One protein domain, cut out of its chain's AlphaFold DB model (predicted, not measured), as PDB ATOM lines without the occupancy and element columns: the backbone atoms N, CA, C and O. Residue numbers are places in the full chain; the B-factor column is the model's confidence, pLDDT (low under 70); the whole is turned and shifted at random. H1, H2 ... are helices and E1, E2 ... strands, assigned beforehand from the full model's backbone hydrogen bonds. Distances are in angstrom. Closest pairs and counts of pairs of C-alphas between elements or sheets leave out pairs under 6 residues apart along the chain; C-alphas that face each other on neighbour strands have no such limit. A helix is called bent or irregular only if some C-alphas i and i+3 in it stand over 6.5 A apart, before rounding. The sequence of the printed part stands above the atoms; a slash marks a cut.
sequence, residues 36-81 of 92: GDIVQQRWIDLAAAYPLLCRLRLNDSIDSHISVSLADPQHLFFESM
ATOM      1  N   GLY A  36     302.381 146.335 168.933       75.62
ATOM      2  CA  GLY A  36     300.966 146.140 169.259       75.62
ATOM      3  C   GLY A  36     300.076 146.130 168.017       75.62
ATOM      4  O   GLY A  36     299.230 145.248 167.884       75.62
ATOM      5  N   ASP A  37     300.335 147.035 167.073       82.19
ATOM      6  CA  ASP A  37     299.582 147.128 165.820       82.19
ATOM      7  C   ASP A  37     299.793 145.878 164.941       82.19
ATOM      8  O   ASP A  37     298.838 145.315 164.399       82.19
ATOM      9  N   ILE A  38     301.035 145.380 164.849       82.12
ATOM     10  CA  ILE A  38     301.353 144.158 164.091       82.12
ATOM     11  C   ILE A  38     300.710 142.930 164.750       82.12
ATOM     12  O   ILE A  38     300.119 142.097 164.058       82.12
ATOM     13  N   VAL A  39     300.794 142.813 166.077       80.62
ATOM     14  CA  VAL A  39     300.160 141.722 166.835       80.62
ATOM     15  C   VAL A  39     298.648 141.723 166.624       80.62
ATOM     16  O   VAL A  39     298.071 140.678 166.318       80.62
ATOM     17  N   GLN A  40     298.011 142.890 166.728       82.62
ATOM     18  CA  GLN A  40     296.575 143.033 166.520       82.62
ATOM     19  C   GLN A  40     296.170 142.631 165.097       82.62
ATOM     20  O   GLN A  40     295.208 141.879 164.925       82.62
ATOM     21  N   GLN A  41     296.922 143.062 164.082       84.25
ATOM     22  CA  GLN A  41     296.650 142.671 162.699       84.25
ATOM     23  C   GLN A  41     296.769 141.154 162.502       84.25
ATOM     24  O   GLN A  41     295.909 140.551 161.863       84.25
ATOM     25  N   ARG A  42     297.779 140.504 163.096       82.88
ATOM     26  CA  ARG A  42     297.926 139.041 163.005       82.88
ATOM     27  C   ARG A  42     296.799 138.278 163.681       82.88
ATOM     28  O   ARG A  42     296.373 137.252 163.155       82.88
ATOM     29  N   TRP A  43     296.279 138.786 164.792       82.50
ATOM     30  CA  TRP A  43     295.082 138.226 165.418       82.50
ATOM     31  C   TRP A  43     293.854 138.320 164.516       82.50
ATOM     32  O   TRP A  43     293.094 137.357 164.418       82.50
ATOM     33  N   ILE A  44     293.674 139.451 163.830       85.75
ATOM     34  CA  ILE A  44     292.580 139.634 162.870       85.75
ATOM     35  C   ILE A  44     292.724 138.647 161.704       85.75
ATOM     36  O   ILE A  44     291.754 137.972 161.359       85.75
ATOM     37  N   ASP A  45     293.930 138.515 161.143       85.12
ATOM     38  CA  ASP A  45     294.217 137.575 160.052       85.12
ATOM     39  C   ASP A  45     293.886 136.128 160.470       85.12
ATOM     40  O   ASP A  45     293.205 135.397 159.746       85.12
ATOM     41  N   LEU A  46     294.307 135.729 161.676       84.44
ATOM     42  CA  LEU A  46     294.049 134.406 162.249       84.44
ATOM     43  C   LEU A  46     292.545 134.157 162.461       84.44
ATOM     44  O   LEU A  46     292.019 133.106 162.085       84.44
ATOM     45  N   ALA A  47     291.836 135.142 163.021       82.88
ATOM     46  CA  ALA A  47     290.397 135.074 163.255       82.88
ATOM     47  C   ALA A  47     289.592 135.010 161.946       82.88
ATOM     48  O   ALA A  47     288.547 134.363 161.908       82.88
ATOM     49  N   ALA A  48     290.072 135.637 160.868       85.81
ATOM     50  CA  ALA A  48     289.462 135.554 159.541       85.81
ATOM     51  C   ALA A  48     289.766 134.222 158.828       85.81
ATOM     52  O   ALA A  48     288.923 133.712 158.082       85.81
ATOM     53  N   ALA A  49     290.936 133.629 159.075       84.62
ATOM     54  CA  ALA A  49     291.333 132.351 158.492       84.62
ATOM     55  C   ALA A  49     290.549 131.159 159.072       84.62
ATOM     56  O   ALA A  49     290.216 130.226 158.339       84.62
ATOM     57  N   TYR A  50     290.183 131.193 160.356       79.31
ATOM     58  CA  TYR A  50     289.480 130.080 161.007       79.31
ATOM     59  C   TYR A  50     288.093 129.752 160.391       79.31
ATOM     60  O   TYR A  50     287.821 128.586 160.087       79.31
ATOM     61  N   PRO A  51     287.212 130.731 160.093       81.56
ATOM     62  CA  PRO A  51     285.985 130.481 159.337       81.56
ATOM     63  C   PRO A  51     286.228 129.907 157.937       81.56
ATOM     64  O   PRO A  51     285.419 129.106 157.458       81.56
ATOM     65  N   LEU A  52     287.318 130.300 157.270       83.25
ATOM     66  CA  LEU A  52     287.683 129.762 155.956       83.25
ATOM     67  C   LEU A  52     288.110 128.296 156.063       83.25
ATOM     68  O   LEU A  52     287.650 127.484 155.262       83.25
ATOM     69  N   LEU A  53     288.882 127.939 157.094       78.56
ATOM     70  CA  LEU A  53     289.240 126.554 157.410       78.56
ATOM     71  C   LEU A  53     287.985 125.676 157.560       78.56
ATOM     72  O   LEU A  53     287.890 124.598 156.969       78.56
ATOM     73  N   CYS A  54     286.978 126.185 158.279       75.44
ATOM     74  CA  CYS A  54     285.703 125.497 158.483       75.44
ATOM     75  C   CYS A  54     284.909 125.338 157.176       75.44
ATOM     76  O   CYS A  54     284.375 124.265 156.895       75.44
ATOM     77  N   ARG A  55     284.829 126.397 156.357       81.00
ATOM     78  CA  ARG A  55     284.100 126.377 155.073       81.00
ATOM     79  C   ARG A  55     284.733 125.443 154.052       81.00
ATOM     80  O   ARG A  55     284.010 124.770 153.323       81.00
ATOM     81  N   LEU A  56     286.060 125.398 154.013       82.44
ATOM     82  CA  LEU A  56     286.815 124.548 153.095       82.44
ATOM     83  C   LEU A  56     286.903 123.092 153.571       82.44
ATOM     84  O   LEU A  56     287.478 122.269 152.866       82.44
ATOM     85  N   ARG A  57     286.331 122.768 154.743       76.38
ATOM     86  CA  ARG A  57     286.446 121.453 155.398       76.38
ATOM     87  C   ARG A  57     287.898 120.980 155.524       76.38
ATOM     88  O   ARG A  57     288.164 119.789 155.486       76.38
ATOM     89  N   LEU A  58     288.815 121.928 155.709       71.75
ATOM     90  CA  LEU A  58     290.228 121.668 156.017       71.75
ATOM     91  C   LEU A  58     290.449 121.444 157.522       71.75
ATOM     92  O   LEU A  58     291.576 121.401 157.995       71.75
ATOM     93  N   ASN A  59     289.354 121.380 158.274       68.50
ATOM     94  CA  ASN A  59     289.320 121.181 159.706       68.50
ATOM     95  C   ASN A  59     288.931 119.720 159.964       68.50
ATOM     96  O   ASN A  59     287.747 119.390 159.866       68.50
ATOM     97  N   ASP A  60     289.912 118.866 160.264       62.72
ATOM     98  CA  ASP A  60     289.697 117.429 160.498       62.72
ATOM     99  C   ASP A  60     288.990 117.154 161.844       62.72
ATOM    100  O   ASP A  60     288.328 116.128 162.001       62.72
ATOM    101  N   SER A  61     289.046 118.090 162.801       62.25
ATOM    102  CA  SER A  61     288.287 118.051 164.064       62.25
ATOM    103  C   SER A  61     288.281 119.414 164.787       62.25
ATOM    104  O   SER A  61     288.834 120.398 164.292       62.25
ATOM    105  N   ILE A  62     287.667 119.487 165.979       60.09
ATOM    106  CA  ILE A  62     287.816 120.607 166.941       60.09
ATOM    107  C   ILE A  62     289.273 120.844 167.387       60.09
ATOM    108  O   ILE A  62     289.552 121.890 167.965       60.09
ATOM    109  N   ASP A  63     290.184 119.926 167.059       61.97
ATOM    110  CA  ASP A  63     291.609 119.960 167.400       61.97
ATOM    111  C   ASP A  63     292.478 120.489 166.249       61.97
ATOM    112  O   ASP A  63     293.696 120.328 166.266       61.97
ATOM    113  N   SER A  64     291.894 121.085 165.203       65.06
ATOM    114  CA  SER A  64     292.724 121.676 164.147       65.06
ATOM    115  C   SER A  64     293.264 123.022 164.617       65.06
ATOM    116  O   SER A  64     292.514 123.974 164.848       65.06
ATOM    117  N   HIS A  65     294.585 123.092 164.737       72.44
ATOM    118  CA  HIS A  65     295.302 124.274 165.187       72.44
ATOM    119  C   HIS A  65     295.762 125.104 163.986       72.44
ATOM    120  O   HIS A  65     296.374 124.588 163.050       72.44
ATOM    121  N   ILE A  66     295.482 126.409 164.018       73.56
ATOM    122  CA  ILE A  66     296.046 127.384 163.082       73.56
ATOM    123  C   ILE A  66     296.923 128.357 163.860       73.56
ATOM    124  O   ILE A  66     296.511 128.868 164.907       73.56
ATOM    125  N   SER A  67     298.126 128.603 163.343       79.12
ATOM    126  CA  SER A  67     299.082 129.526 163.938       79.12
ATOM    127  C   SER A  67     299.605 130.554 162.942       79.12
ATOM    128  O   SER A  67     299.644 130.320 161.734       79.12
ATOM    129  N   VAL A  68     299.990 131.721 163.460       77.69
ATOM    130  CA  VAL A  68     300.627 132.787 162.680       77.69
ATOM    131  C   VAL A  68     301.885 133.266 163.392       77.69
ATOM    132  O   VAL A  68     301.898 133.442 164.612       77.69
ATOM    133  N   SER A  69     302.954 133.453 162.620       76.06
ATOM    134  CA  SER A  69     304.240 133.951 163.106       76.06
ATOM    135  C   SER A  69     304.364 135.452 162.867       76.06
ATOM    136  O   SER A  69     303.953 135.971 161.824       76.06
ATOM    137  N   LEU A  70     304.979 136.151 163.818       74.38
ATOM    138  CA  LEU A  70     305.446 137.517 163.606       74.38
ATOM    139  C   LEU A  70     306.794 137.512 162.879       74.38
ATOM    140  O   LEU A  70     307.633 136.650 163.115       74.38
ATOM    141  N   ALA A  71     306.999 138.494 161.999       68.75
ATOM    142  CA  ALA A  71     308.259 138.690 161.280       68.75
ATOM    143  C   ALA A  71     309.323 139.447 162.109       68.75
ATOM    144  O   ALA A  71     310.368 139.810 161.576       68.75
ATOM    145  N   ASP A  72     309.049 139.712 163.389       64.69
ATOM    146  CA  ASP A  72     309.958 140.391 164.320       64.69
ATOM    147  C   ASP A  72     311.015 139.408 164.882       64.69
ATOM    148  O   ASP A  72     310.764 138.201 164.917       64.69
ATOM    149  N   PRO A  73     312.176 139.877 165.394       57.97
ATOM    150  CA  PRO A  73     313.209 139.028 166.006       57.97
ATOM    151  C   PRO A  73     312.706 138.216 167.204       57.97
ATOM    152  O   PRO A  73     313.332 137.242 167.619       57.97
ATOM    153  N   GLN A  74     311.586 138.638 167.789       60.50
ATOM    154  CA  GLN A  74     310.881 137.895 168.816       60.50
ATOM    155  C   GLN A  74     309.898 136.963 168.111       60.50
ATOM    156  O   GLN A  74     308.836 137.388 167.661       60.50
ATOM    157  N   HIS A  75     310.275 135.689 167.998       56.88
ATOM    158  CA  HIS A  75     309.421 134.614 167.497       56.88
ATOM    159  C   HIS A  75     308.195 134.424 168.410       56.88
ATOM    160  O   HIS A  75     308.158 133.532 169.255       56.88
ATOM    161  N   LEU A  76     307.199 135.293 168.260       65.94
ATOM    162  CA  LEU A  76     305.903 135.178 168.913       65.94
ATOM    163  C   LEU A  76     304.960 134.417 167.980       65.94
ATOM    164  O   LEU A  76     304.851 134.728 166.788       65.94
ATOM    165  N   PHE A  77     304.291 133.415 168.544       61.91
ATOM    166  CA  PHE A  77     303.316 132.577 167.859       61.91
ATOM    167  C   PHE A  77     301.943 132.809 168.478       61.91
ATOM    168  O   PHE A  77     301.799 132.781 169.700       61.91
ATOM    169  N   PHE A  78     300.941 133.017 167.629       64.38
ATOM    170  CA  PHE A  78     299.541 133.023 168.047       64.38
ATOM    171  C   PHE A  78     298.881 131.745 167.580       64.38
ATOM    172  O   PHE A  78     299.111 131.322 166.451       64.38
ATOM    173  N   GLU A  79     298.056 131.161 168.435       65.44
ATOM    174  CA  GLU A  79     297.344 129.923 168.166       65.44
ATOM    175  C   GLU A  79     295.856 130.133 168.437       65.44
ATOM    176  O   GLU A  79     295.465 130.598 169.510       65.44
ATOM    177  N   SER A  80     295.012 129.810 167.456       60.88
ATOM    178  CA  SER A  80     293.562 129.852 167.644       60.88
ATOM    179  C   SER A  80     293.106 128.508 168.205       60.88
ATOM    180  O   SER A  80     292.931 127.551 167.456       60.88
ATOM    181  N   MET A  81     292.923 128.427 169.524       57.41
ATOM    182  CA  MET A  81     292.277 127.276 170.159       57.41
ATOM    183  C   MET A  81     290.785 127.548 170.317       57.41
ATOM    184  O   MET A  81     290.372 128.386 171.123       57.41
TER     185      MET A  81
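AT A GLANCE: This is residues 36 to 81 of the 92 residues of an uncharacterized protein of Bradyrhizobium sp. LVM 105 (UniProt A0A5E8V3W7). One long helix, H1, lies lengthwise over one face of a small two-stranded hairpin, E1 and E2, whose other face is bare. At the far end of H1 the chain turns through residues 56 to 65 and folds back beneath the helix as E1. The printed part has 46 residues, with one named helix and two named strands in the order H1, E1, E2; the sheet, E1 - E2, is antiparallel, and the class is mixed, helices and strands. It is a rod with spans of 33 by 15 by 14 A, only just loose, close to compact, with a radius of gyration of the C-alphas of 11.6 A.

HOW THE PARTS SIT: H1, residues 36 to 55, comes near the sheet with its residues 39 to 53. Its closest C-alphas to E1, residues 66 to 69, are those of Leu 46 and Val 68, 6.8 A apart. Its closest to E2, residues 77 to 80, are those of Leu 46 and Ser 80, 7.1 A apart. E1 and E2 form a hairpin, antiparallel at 158 degrees between their directions. N 68 and O 78, at 3.1 A, and N 80 and O 66, at 3.1 A, are within hydrogen-bond range. In H1, 14 of 16 O i to N i+4 pairs are within hydrogen-bond range.

IN THESE COORDINATES: H1 begins at C-alpha 36, (300.966, 146.140, 169.259), and measures 29.6 A from first to last C-alpha. It is neither bent nor irregular, but only just: C-alphas 48 and 51 are 6.2 A apart. E1 measures 10.5 A and begins at C-alpha 66, (296.046, 127.384, 163.082). E2 measures 10.1 A and ends at C-alpha 80, (293.562, 129.852, 167.644).

THE WHOLE: The two C-alphas farthest apart, those of Arg 57 and Pro 73, are 33.7 A apart. The printed part has no cut, and both links are short. The mean pLDDT of the printed part is 73.7; residues 59 to 64 and 71 to 81 are under 70.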